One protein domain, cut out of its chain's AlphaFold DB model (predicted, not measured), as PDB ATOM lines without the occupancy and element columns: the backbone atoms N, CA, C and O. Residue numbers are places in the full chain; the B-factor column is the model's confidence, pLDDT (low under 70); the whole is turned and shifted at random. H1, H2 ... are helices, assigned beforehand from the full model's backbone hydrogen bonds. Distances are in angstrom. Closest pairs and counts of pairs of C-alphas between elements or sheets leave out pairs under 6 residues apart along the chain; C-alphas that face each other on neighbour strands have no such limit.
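AT A GLANCE: This is residues 516 to 596 of the 603 residues of the protein "AAA_31 domain-containing protein" of Calothrix sp. NIES-4101 (UniProt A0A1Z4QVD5). H2 is the core: H4, H5 and H6 pack across it, H1 runs beside H5, and H3 follows H2. All helix, the printed part has 81 residues with six named helices, H1 to H6, and no named strand. It is compact, radius of gyration of the C-alphas 12.2 A, spanning 34 by 28 by 15 A.

HOW THE PARTS SIT: H1, residues 516 to 525, touches H5, residues 570 to 582; their closest C-alphas, Tyr 521 and Val 578, are 6.3 A apart. The hub H2, residues 530 to 545, touches H4, residues 557 to 564, closest C-alphas Ser 544 and Ser 563, 4.5 A. Every O i to N i+4 pair is within hydrogen-bond range in H1, H2, H4 and H5; H6, residues 587 to 595, has 4 of 5, and H3, residues 547 to 551, 0 of 1 but 1 of 2 O i to N i+3.

IN THESE COORDINATES: H1 begins at C-alpha 516 (11.368, 17.946, -19.008); H6 ends at C-alpha 595 (1.116, 42.447, -3.262). H2 is 22.0 A long.

THE WHOLE: The printed part has no cut; 17 residues, among them 583 to 596, have pLDDT under 70.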
ATOM      1  N   GLY A 516      11.188  19.019 -19.988       80.00
ATOM      2  CA  GLY A 516      11.368  17.946 -19.008       80.00
ATOM      3  C   GLY A 516      11.113  18.404 -17.570       80.00
ATOM      4  O   GLY A 516      10.479  17.680 -16.804       80.00
ATOM      5  N   ASP A 517      11.524  19.626 -17.232       82.62
ATOM      6  CA  ASP A 517      11.356  20.217 -15.903       82.62
ATOM      7  C   ASP A 517       9.881  20.527 -15.616       82.62
ATOM      8  O   ASP A 517       9.355  20.186 -14.555       82.62
ATOM      9  N   LEU A 518       9.179  21.091 -16.607       84.25
ATOM     10  CA  LEU A 518       7.738  21.351 -16.532       84.25
ATOM     11  C   LEU A 518       6.941  20.052 -16.355       84.25
ATOM     12  O   LEU A 518       6.037  19.981 -15.525       84.25
ATOM     13  N   LYS A 519       7.315  19.002 -17.096       84.81
ATOM     14  CA  LYS A 519       6.691  17.683 -16.968       84.81
ATOM     15  C   LYS A 519       6.940  17.074 -15.586       84.81
ATOM     16  O   LYS A 519       6.018  16.525 -14.992       84.81
ATOM     17  N   SER A 520       8.160  17.206 -15.058       85.88
ATOM     18  CA  SER A 520       8.513  16.719 -13.720       85.88
ATOM     19  C   SER A 520       7.705  17.411 -12.619       85.88
ATOM     20  O   SER A 520       7.265  16.754 -11.675       85.88
ATOM     21  N   TYR A 521       7.471  18.719 -12.744       86.69
ATOM     22  CA  TYR A 521       6.601  19.458 -11.830       86.69
ATOM     23  C   TYR A 521       5.143  18.977 -11.919       86.69
ATOM     24  O   TYR A 521       4.533  18.670 -10.892       86.69
ATOM     25  N   GLU A 522       4.603  18.838 -13.136       87.81
ATOM     26  CA  GLU A 522       3.225  18.377 -13.372       87.81
ATOM     27  C   GLU A 522       2.981  16.968 -12.803       87.81
ATOM     28  O   GLU A 522       1.962  16.733 -12.152       87.81
ATOM     29  N   GLU A 523       3.930  16.044 -12.987       88.38
ATOM     30  CA  GLU A 523       3.863  14.679 -12.444       88.38
ATOM     31  C   GLU A 523       3.839  14.660 -10.908       88.38
ATOM     32  O   GLU A 523       3.221  13.783 -10.302       88.38
ATOM     33  N   GLN A 524       4.491  15.629 -10.264       86.62
ATOM     34  CA  GLN A 524       4.604  15.679  -8.811       86.62
ATOM     35  C   GLN A 524       3.449  16.421  -8.137       86.62
ATOM     36  O   GLN A 524       3.081  16.037  -7.026       86.62
ATOM     37  N   VAL A 525       2.914  17.480  -8.747       83.50
ATOM     38  CA  VAL A 525       1.939  18.398  -8.121       83.50
ATOM     39  C   VAL A 525       0.523  18.231  -8.686       83.50
ATOM     40  O   VAL A 525      -0.448  18.447  -7.963       83.50
ATOM     41  N   GLY A 526       0.387  17.774  -9.932       78.19
ATOM     42  CA  GLY A 526      -0.887  17.669 -10.642       78.19
ATOM     43  C   GLY A 526      -1.129  18.824 -11.623       78.19
ATOM     44  O   GLY A 526      -0.491  19.871 -11.564       78.19
ATOM     45  N   LYS A 527      -2.072  18.619 -12.553       74.62
ATOM     46  CA  LYS A 527      -2.314  19.496 -13.717       74.62
ATOM     47  C   LYS A 527      -2.917  20.867 -13.403       74.62
ATOM     48  O   LYS A 527      -2.838  21.754 -14.248       74.62
ATOM     49  N   ASP A 528      -3.503  21.049 -12.225       74.94
ATOM     50  CA  ASP A 528      -4.310  22.235 -11.906       74.94
ATOM     51  C   ASP A 528      -3.532  23.332 -11.153       74.94
ATOM     52  O   ASP A 528      -4.109  24.347 -10.773       74.94
ATOM     53  N   ASP A 529      -2.218  23.166 -10.953       81.12
ATOM     54  CA  ASP A 529      -1.418  24.039 -10.076       81.12
ATOM     55  C   ASP A 529      -0.463  24.997 -10.819       81.12
ATOM     56  O   ASP A 529       0.479  25.558 -10.252       81.12
ATOM     57  N   TRP A 530      -0.701  25.221 -12.114       83.56
ATOM     58  CA  TRP A 530       0.137  26.095 -12.947       83.56
ATOM     59  C   TRP A 530       0.133  27.561 -12.505       83.56
ATOM     60  O   TRP A 530       1.102  28.280 -12.743       83.56
ATOM     61  N   GLN A 531      -0.933  28.019 -11.846       82.00
ATOM     62  CA  GLN A 531      -1.000  29.382 -11.324       82.00
ATOM     63  C   GLN A 531       0.085  29.630 -10.264       82.00
ATOM     64  O   GLN A 531       0.777  30.647 -10.318       82.00
ATOM     65  N   PHE A 532       0.267  28.690  -9.334       80.75
ATOM     66  CA  PHE A 532       1.288  28.787  -8.290       80.75
ATOM     67  C   PHE A 532       2.690  28.611  -8.861       80.75
ATOM     68  O   PHE A 532       3.607  29.327  -8.452       80.75
ATOM     69  N   PHE A 533       2.845  27.731  -9.851       86.25
ATOM     70  CA  PHE A 533       4.095  27.587 -10.586       86.25
ATOM     71  C   PHE A 533       4.565  28.927 -11.166       86.25
ATOM     72  O   PHE A 533       5.647  29.407 -10.825       86.25
ATOM     73  N   TRP A 534       3.740  29.564 -12.007       84.38
ATOM     74  CA  TRP A 534       4.138  30.775 -12.728       84.38
ATOM     75  C   TRP A 534       4.344  31.972 -11.808       84.38
ATOM     76  O   TRP A 534       5.233  32.784 -12.061       84.38
ATOM     77  N   LEU A 535       3.575  32.065 -10.722       82.94
ATOM     78  CA  LEU A 535       3.728  33.138  -9.747       82.94
ATOM     79  C   LEU A 535       5.071  33.034  -9.006       82.94
ATOM     80  O   LEU A 535       5.831  34.000  -8.973       82.94
ATOM     81  N   ASN A 536       5.409  31.856  -8.477       82.75
ATOM     82  CA  ASN A 536       6.667  31.658  -7.749       82.75
ATOM     83  C   ASN A 536       7.887  31.702  -8.678       82.75
ATOM     84  O   ASN A 536       8.911  32.291  -8.334       82.75
ATOM     85  N   TYR A 537       7.767  31.138  -9.881       83.88
ATOM     86  CA  TYR A 537       8.818  31.218 -10.889       83.88
ATOM     87  C   TYR A 537       9.056  32.665 -11.351       83.88
ATOM     88  O   TYR A 537      10.204  33.089 -11.476       83.88
ATOM     89  N   GLY A 538       7.993  33.456 -11.522       80.50
ATOM     90  CA  GLY A 538       8.090  34.881 -11.841       80.50
ATOM     91  C   GLY A 538       8.810  35.687 -10.755       80.50
ATOM     92  O   GLY A 538       9.678  36.496 -11.075       80.50
ATOM     93  N   ILE A 539       8.520  35.427  -9.475       80.62
ATOM     94  CA  ILE A 539       9.213  36.070  -8.343       80.62
ATOM     95  C   ILE A 539      10.704  35.695  -8.320       80.62
ATOM     96  O   ILE A 539      11.554  36.563  -8.109       80.62
ATOM     97  N   LEU A 540      11.041  34.427  -8.581       81.19
ATOM     98  CA  LEU A 540      12.431  33.978  -8.699       81.19
ATOM     99  C   LEU A 540      13.166  34.716  -9.827       81.19
ATOM    100  O   LEU A 540      14.265  35.223  -9.603       81.19
ATOM    101  N   GLN A 541      12.550  34.834 -11.008       79.25
ATOM    102  CA  GLN A 541      13.116  35.573 -12.146       79.25
ATOM    103  C   GLN A 541      13.297  37.062 -11.837       79.25
ATOM    104  O   GLN A 541      14.327  37.654 -12.168       79.25
ATOM    105  N   LEU A 542      12.332  37.659 -11.136       80.00
ATOM    106  CA  LEU A 542      12.378  39.047 -10.696       80.00
ATOM    107  C   LEU A 542      13.545  39.295  -9.719       80.00
ATOM    108  O   LEU A 542      14.342  40.204  -9.942       80.00
ATOM    109  N   CYS A 543      13.706  38.453  -8.691       80.19
ATOM    110  CA  CYS A 543      14.803  38.549  -7.713       80.19
ATOM    111  C   CYS A 543      16.177  38.209  -8.316       80.19
ATOM    112  O   CYS A 543      17.216  38.691  -7.852       80.19
ATOM    113  N   SER A 544      16.205  37.359  -9.345       79.50
ATOM    114  CA  SER A 544      17.426  37.059 -10.094       79.50
ATOM    115  C   SER A 544      17.860  38.272 -10.925       79.50
ATOM    116  O   SER A 544      19.018  38.679 -10.844       79.50
ATOM    117  N   SER A 545      16.909  38.911 -11.617       77.56
ATOM    118  CA  SER A 545      17.146  40.057 -12.507       77.56
ATOM    119  C   SER A 545      17.398  41.381 -11.774       77.56
ATOM    120  O   SER A 545      18.083  42.254 -12.304       77.56
ATOM    121  N   LYS A 546      16.849  41.552 -10.565       81.62
ATOM    122  CA  LYS A 546      16.991  42.757  -9.729       81.62
ATOM    123  C   LYS A 546      17.505  42.376  -8.336       81.62
ATOM    124  O   LYS A 546      16.703  42.060  -7.452       81.62
ATOM    125  N   PRO A 547      18.833  42.381  -8.116       81.06
ATOM    126  CA  PRO A 547      19.423  42.005  -6.834       81.06
ATOM    127  C   PRO A 547      18.941  42.854  -5.652       81.06
ATOM    128  O   PRO A 547      18.947  42.358  -4.527       81.06
ATOM    129  N   GLU A 548      18.489  44.092  -5.888       81.62
ATOM    130  CA  GLU A 548      17.971  44.980  -4.840       81.62
ATOM    131  C   GLU A 548      16.706  44.422  -4.174       81.62
ATOM    132  O   GLU A 548      16.445  44.685  -3.004       81.62
ATOM    133  N   LEU A 549      15.930  43.594  -4.879       81.00
ATOM    134  CA  LEU A 549      14.711  43.002  -4.326       81.00
ATOM    135  C   LEU A 549      15.005  41.914  -3.286       81.00
ATOM    136  O   LEU A 549      14.146  41.605  -2.468       81.00
ATOM    137  N   ARG A 550      16.233  41.382  -3.244       80.00
ATOM    138  CA  ARG A 550      16.638  40.334  -2.289       80.00
ATOM    139  C   ARG A 550      16.697  40.825  -0.841       80.00
ATOM    140  O   ARG A 550      16.708  40.001   0.066       80.00
ATOM    141  N   SER A 551      16.736  42.141  -0.608       75.88
ATOM    142  CA  SER A 551      16.736  42.722   0.744       75.88
ATOM    143  C   SER A 551      15.341  42.893   1.353       75.88
ATOM    144  O   SER A 551      15.225  43.400   2.468       75.88
ATOM    145  N   ILE A 552      14.275  42.498   0.648       80.12
ATOM    146  CA  ILE A 552      12.908  42.555   1.174       80.12
ATOM    147  C   ILE A 552      12.762  41.509   2.286       80.12
ATOM    148  O   ILE A 552      12.856  40.308   2.046       80.12
ATOM    149  N   SER A 553      12.489  41.966   3.512       67.19
ATOM    150  CA  SER A 553      12.472  41.144   4.736       67.19
ATOM    151  C   SER A 553      11.409  40.039   4.775       67.19
ATOM    152  O   SER A 553      11.410  39.229   5.697       67.19
ATOM    153  N   VAL A 554      10.477  40.041   3.822       72.56
ATOM    154  CA  VAL A 554       9.365  39.083   3.724       72.56
ATOM    155  C   VAL A 554       9.733  37.876   2.850       72.56
ATOM    156  O   VAL A 554       9.094  36.832   2.954       72.56
ATOM    157  N   LEU A 555      10.793  37.977   2.038       75.31
ATOM    158  CA  LEU A 555      11.184  36.906   1.126       75.31
ATOM    159  C   LEU A 555      11.769  35.700   1.868       75.31
ATOM    160  O   LEU A 555      12.575  35.820   2.789       75.31
ATOM    161  N   GLU A 556      11.390  34.511   1.409       79.31
ATOM    162  CA  GLU A 556      11.900  33.242   1.918       79.31
ATOM    163  C   GLU A 556      13.413  33.096   1.661       79.31
ATOM    164  O   GLU A 556      13.894  33.325   0.548       79.31
ATOM    165  N   ASN A 557      14.168  32.614   2.654       79.56
ATOM    166  CA  ASN A 557      15.619  32.405   2.534       79.56
ATOM    167  C   ASN A 557      15.999  31.527   1.327       79.56
ATOM    168  O   ASN A 557      16.988  31.807   0.653       79.56
ATOM    169  N   LYS A 558      15.194  30.501   1.008       80.75
ATOM    170  CA  LYS A 558      15.455  29.595  -0.123       80.75
ATOM    171  C   LYS A 558      15.334  30.289  -1.484       80.75
ATOM    172  O   LYS A 558      16.139  30.030  -2.374       80.75
ATOM    173  N   LEU A 559      14.379  31.209  -1.630       81.81
ATOM    174  CA  LEU A 559      14.222  32.047  -2.821       81.81
ATOM    175  C   LEU A 559      15.419  33.000  -2.991       81.81
ATOM    176  O   LEU A 559      15.935  33.168  -4.098       81.81
ATOM    177  N   VAL A 560      15.885  33.608  -1.894       81.50
ATOM    178  CA  VAL A 560      17.062  34.492  -1.902       81.50
ATOM    179  C   VAL A 560      18.329  33.712  -2.270       81.50
ATOM    180  O   VAL A 560      19.103  34.169  -3.108       81.50
ATOM    181  N   GLU A 561      18.509  32.506  -1.723       83.12
ATOM    182  CA  GLU A 561      19.609  31.604  -2.087       83.12
ATOM    183  C   GLU A 561      19.585  31.240  -3.577       83.12
ATOM    184  O   GLU A 561      20.598  31.397  -4.256       83.12
ATOM    185  N   LEU A 562      18.439  30.785  -4.098       81.50
ATOM    186  CA  LEU A 562      18.298  30.365  -5.497       81.50
ATOM    187  C   LEU A 562      18.487  31.530  -6.477       81.50
ATOM    188  O   LEU A 562      19.143  31.367  -7.503       81.50
ATOM    189  N   SER A 563      17.956  32.713  -6.158       80.31
ATOM    190  CA  SER A 563      18.093  33.905  -7.008       80.31
ATOM    191  C   SER A 563      19.500  34.511  -6.997       80.31
ATOM    192  O   SER A 563      19.863  35.210  -7.944       80.31
ATOM    193  N   ALA A 564      20.305  34.249  -5.960       79.56
ATOM    194  CA  ALA A 564      21.689  34.709  -5.863       79.56
ATOM    195  C   ALA A 564      22.681  33.864  -6.679       79.56
ATOM    196  O   ALA A 564      23.781  34.333  -6.983       79.56
ATOM    197  N   GLN A 565      22.313  32.636  -7.048       77.50
ATOM    198  CA  GLN A 565      23.149  31.772  -7.874       77.50
ATOM    199  C   GLN A 565      23.157  32.257  -9.330       77.50
ATOM    200  O   GLN A 565      22.116  32.550  -9.907       77.50
ATOM    201  N   GLN A 566      24.335  32.293  -9.964       66.00
ATOM    202  CA  GLN A 566      24.443  32.672 -11.382       66.00
ATOM    203  C   GLN A 566      23.787  31.646 -12.325       66.00
ATOM    204  O   GLN A 566      23.347  32.008 -13.414       66.00
ATOM    205  N   ARG A 567      23.750  30.364 -11.933       69.81
ATOM    206  CA  ARG A 567      23.131  29.255 -12.684       69.81
ATOM    207  C   ARG A 567      22.585  28.192 -11.720       69.81
ATOM    208  O   ARG A 567      23.260  27.186 -11.505       69.81
ATOM    209  N   PRO A 568      21.411  28.415 -11.109       75.31
ATOM    210  CA  PRO A 568      20.796  27.424 -10.233       75.31
ATOM    211  C   PRO A 568      20.477  26.129 -10.980       75.31
ATOM    212  O   PRO A 568      20.093  26.157 -12.152       75.31
ATOM    213  N   LEU A 569      20.646  24.980 -10.324       79.81
ATOM    214  CA  LEU A 569      20.334  23.692 -10.943       79.81
ATOM    215  C   LEU A 569      18.823  23.583 -11.181       79.81
ATOM    216  O   LEU A 569      18.025  23.881 -10.293       79.81
ATOM    217  N   HIS A 570      18.420  23.098 -12.358       83.00
ATOM    218  CA  HIS A 570      17.000  22.960 -12.715       83.00
ATOM    219  C   HIS A 570      16.246  22.104 -11.687       83.00
ATOM    220  O   HIS A 570      15.144  22.447 -11.269       83.00
ATOM    221  N   SER A 571      16.893  21.045 -11.191       81.69
ATOM    222  CA  SER A 571      16.353  20.173 -10.147       81.69
ATOM    223  C   SER A 571      16.091  20.893  -8.821       81.69
ATOM    224  O   SER A 571      15.127  20.564  -8.138       81.69
ATOM    225  N   GLU A 572      16.920  21.871  -8.447       83.12
ATOM    226  CA  GLU A 572      16.743  22.643  -7.210       83.12
ATOM    227  C   GLU A 572      15.572  23.624  -7.337       83.12
ATOM    228  O   GLU A 572      14.764  23.736  -6.416       83.12
ATOM    229  N   ILE A 573      15.433  24.267  -8.504       84.06
ATOM    230  CA  ILE A 573      14.303  25.154  -8.817       84.06
ATOM    231  C   ILE A 573      12.991  24.366  -8.805       84.06
ATOM    232  O   ILE A 573      12.035  24.773  -8.149       84.06
ATOM    233  N   ILE A 574      12.945  23.220  -9.495       85.81
ATOM    234  CA  ILE A 574      11.748  22.373  -9.542       85.81
ATOM    235  C   ILE A 574      11.411  21.822  -8.159       85.81
ATOM    236  O   ILE A 574      10.250  21.881  -7.766       85.81
ATOM    237  N   SER A 575      12.396  21.352  -7.389       86.06
ATOM    238  CA  SER A 575      12.152  20.876  -6.023       86.06
ATOM    239  C   SER A 575      11.540  21.966  -5.142       86.06
ATOM    240  O   SER A 575      10.570  21.700  -4.435       86.06
ATOM    241  N   TRP A 576      12.061  23.196  -5.216       87.00
ATOM    242  CA  TRP A 576      11.531  24.337  -4.467       87.00
ATOM    243  C   TRP A 576      10.104  24.707  -4.900       87.00
ATOM    244  O   TRP A 576       9.233  24.915  -4.055       87.00
ATOM    245  N   LEU A 577       9.822  24.718  -6.208       86.25
ATOM    246  CA  LEU A 577       8.473  24.975  -6.727       86.25
ATOM    247  C   LEU A 577       7.476  23.895  -6.276       86.25
ATOM    248  O   LEU A 577       6.382  24.223  -5.823       86.25
ATOM    249  N   VAL A 578       7.857  22.612  -6.342       85.81
ATOM    250  CA  VAL A 578       7.021  21.488  -5.883       85.81
ATOM    251  C   VAL A 578       6.726  21.593  -4.383       85.81
ATOM    252  O   VAL A 578       5.595  21.342  -3.960       85.81
ATOM    253  N   GLU A 579       7.719  21.968  -3.573       84.69
ATOM    254  CA  GLU A 579       7.560  22.159  -2.129       84.69
ATOM    255  C   GLU A 579       6.576  23.295  -1.810       84.69
ATOM    256  O   GLU A 579       5.640  23.098  -1.023       84.69
ATOM    257  N   ARG A 580       6.709  24.447  -2.482       80.50
ATOM    258  CA  ARG A 580       5.797  25.593  -2.307       80.50
ATOM    259  C   ARG A 580       4.358  25.273  -2.696       80.50
ATOM    260  O   ARG A 580       3.430  25.734  -2.037       80.50
ATOM    261  N   SER A 581       4.162  24.432  -3.700       79.44
ATOM    262  CA  SER A 581       2.831  24.017  -4.147       79.44
ATOM    263  C   SER A 581       2.139  23.001  -3.239       79.44
ATOM    264  O   SER A 581       0.908  23.002  -3.094       79.44
ATOM    265  N   LYS A 582       2.923  22.128  -2.596       75.38
ATOM    266  CA  LYS A 582       2.414  21.079  -1.700       75.38
ATOM    267  C   LYS A 582       2.237  21.536  -0.255       75.38
ATOM    268  O   LYS A 582       1.479  20.897   0.475       75.38
ATOM    269  N   SER A 583       2.897  22.612   0.173       68.25
ATOM    270  CA  SER A 583       2.804  23.089   1.554       68.25
ATOM    271  C   SER A 583       1.498  23.873   1.813       68.25
ATOM    272  O   SER A 583       1.275  24.928   1.212       68.25
ATOM    273  N   PRO A 584       0.626  23.429   2.744       52.06
ATOM    274  CA  PRO A 584      -0.630  24.114   3.067       52.06
ATOM    275  C   PRO A 584      -0.437  25.473   3.767       52.06
ATOM    276  O   PRO A 584      -1.382  26.256   3.825       52.06
ATOM    277  N   GLN A 585       0.772  25.778   4.259       53.81
ATOM    278  CA  GLN A 585       1.143  27.088   4.814       53.81
ATOM    279  C   GLN A 585       1.751  28.049   3.772       53.81
ATOM    280  O   GLN A 585       1.791  29.247   4.028       53.81
ATOM    281  N   ALA A 586       2.170  27.564   2.592       51.81
ATOM    282  CA  ALA A 586       2.846  28.367   1.559       51.81
ATOM    283  C   ALA A 586       1.901  28.948   0.487       51.81
ATOM    284  O   ALA A 586       2.261  29.888  -0.222       51.81
ATOM    285  N   ARG A 587       0.664  28.436   0.386       50.62
ATOM    286  CA  ARG A 587      -0.356  28.962  -0.543       50.62
ATOM    287  C   ARG A 587      -0.765  30.423  -0.267       50.62
ATOM    288  O   ARG A 587      -0.916  31.150  -1.242       50.62
ATOM    289  N   PRO A 588      -0.914  30.884   0.995       48.59
ATOM    290  CA  PRO A 588      -1.224  32.287   1.299       48.59
ATOM    291  C   PRO A 588      -0.018  33.225   1.131       48.59
ATOM    292  O   PRO A 588      -0.188  34.377   0.740       48.59
ATOM    293  N   GLN A 589       1.198  32.722   1.369       50.00
ATOM    294  CA  GLN A 589       2.436  33.510   1.363       50.00
ATOM    295  C   GLN A 589       2.825  33.971  -0.050       50.00
ATOM    296  O   GLN A 589       3.289  35.088  -0.233       50.00
ATOM    297  N   ALA A 590       2.530  33.162  -1.072       45.44
ATOM    298  CA  ALA A 590       2.752  33.525  -2.471       45.44
ATOM    299  C   ALA A 590       1.837  34.683  -2.938       45.44
ATOM    300  O   ALA A 590       2.245  35.529  -3.731       45.44
ATOM    301  N   THR A 591       0.609  34.761  -2.414       43.75
ATOM    302  CA  THR A 591      -0.281  35.914  -2.626       43.75
ATOM    303  C   THR A 591       0.238  37.167  -1.923       43.75
ATOM    304  O   THR A 591       0.304  38.211  -2.568       43.75
ATOM    305  N   ASP A 592       0.677  37.076  -0.665       46.88
ATOM    306  CA  ASP A 592       1.215  38.225   0.080       46.88
ATOM    307  C   ASP A 592       2.531  38.762  -0.527       46.88
ATOM    308  O   ASP A 592       2.702  39.979  -0.639       46.88
ATOM    309  N   ASP A 593       3.404  37.885  -1.039       48.91
ATOM    310  CA  ASP A 593       4.640  38.259  -1.750       48.91
ATOM    311  C   ASP A 593       4.355  39.044  -3.052       48.91
ATOM    312  O   ASP A 593       5.114  39.938  -3.433       48.91
ATOM    313  N   SER A 594       3.234  38.760  -3.731       42.44
ATOM    314  CA  SER A 594       2.839  39.432  -4.982       42.44
ATOM    315  C   SER A 594       2.252  40.840  -4.780       42.44
ATOM    316  O   SER A 594       2.350  41.678  -5.680       42.44
ATOM    317  N   TYR A 595       1.697  41.137  -3.597       44.03
ATOM    318  CA  TYR A 595       1.116  42.447  -3.262       44.03
ATOM    319  C   TYR A 595       2.146  43.474  -2.755       44.03
ATOM    320  O   TYR A 595       1.829  44.661  -2.712       44.03
ATOM    321  N   LEU A 596       3.369  43.058  -2.399       46.12
ATOM    322  CA  LEU A 596       4.404  43.929  -1.811       46.12
ATOM    323  C   LEU A 596       5.404  44.518  -2.824       46.12
ATOM    324  O   LEU A 596       6.128  45.460  -2.502       46.12
TER     325      LEU A 596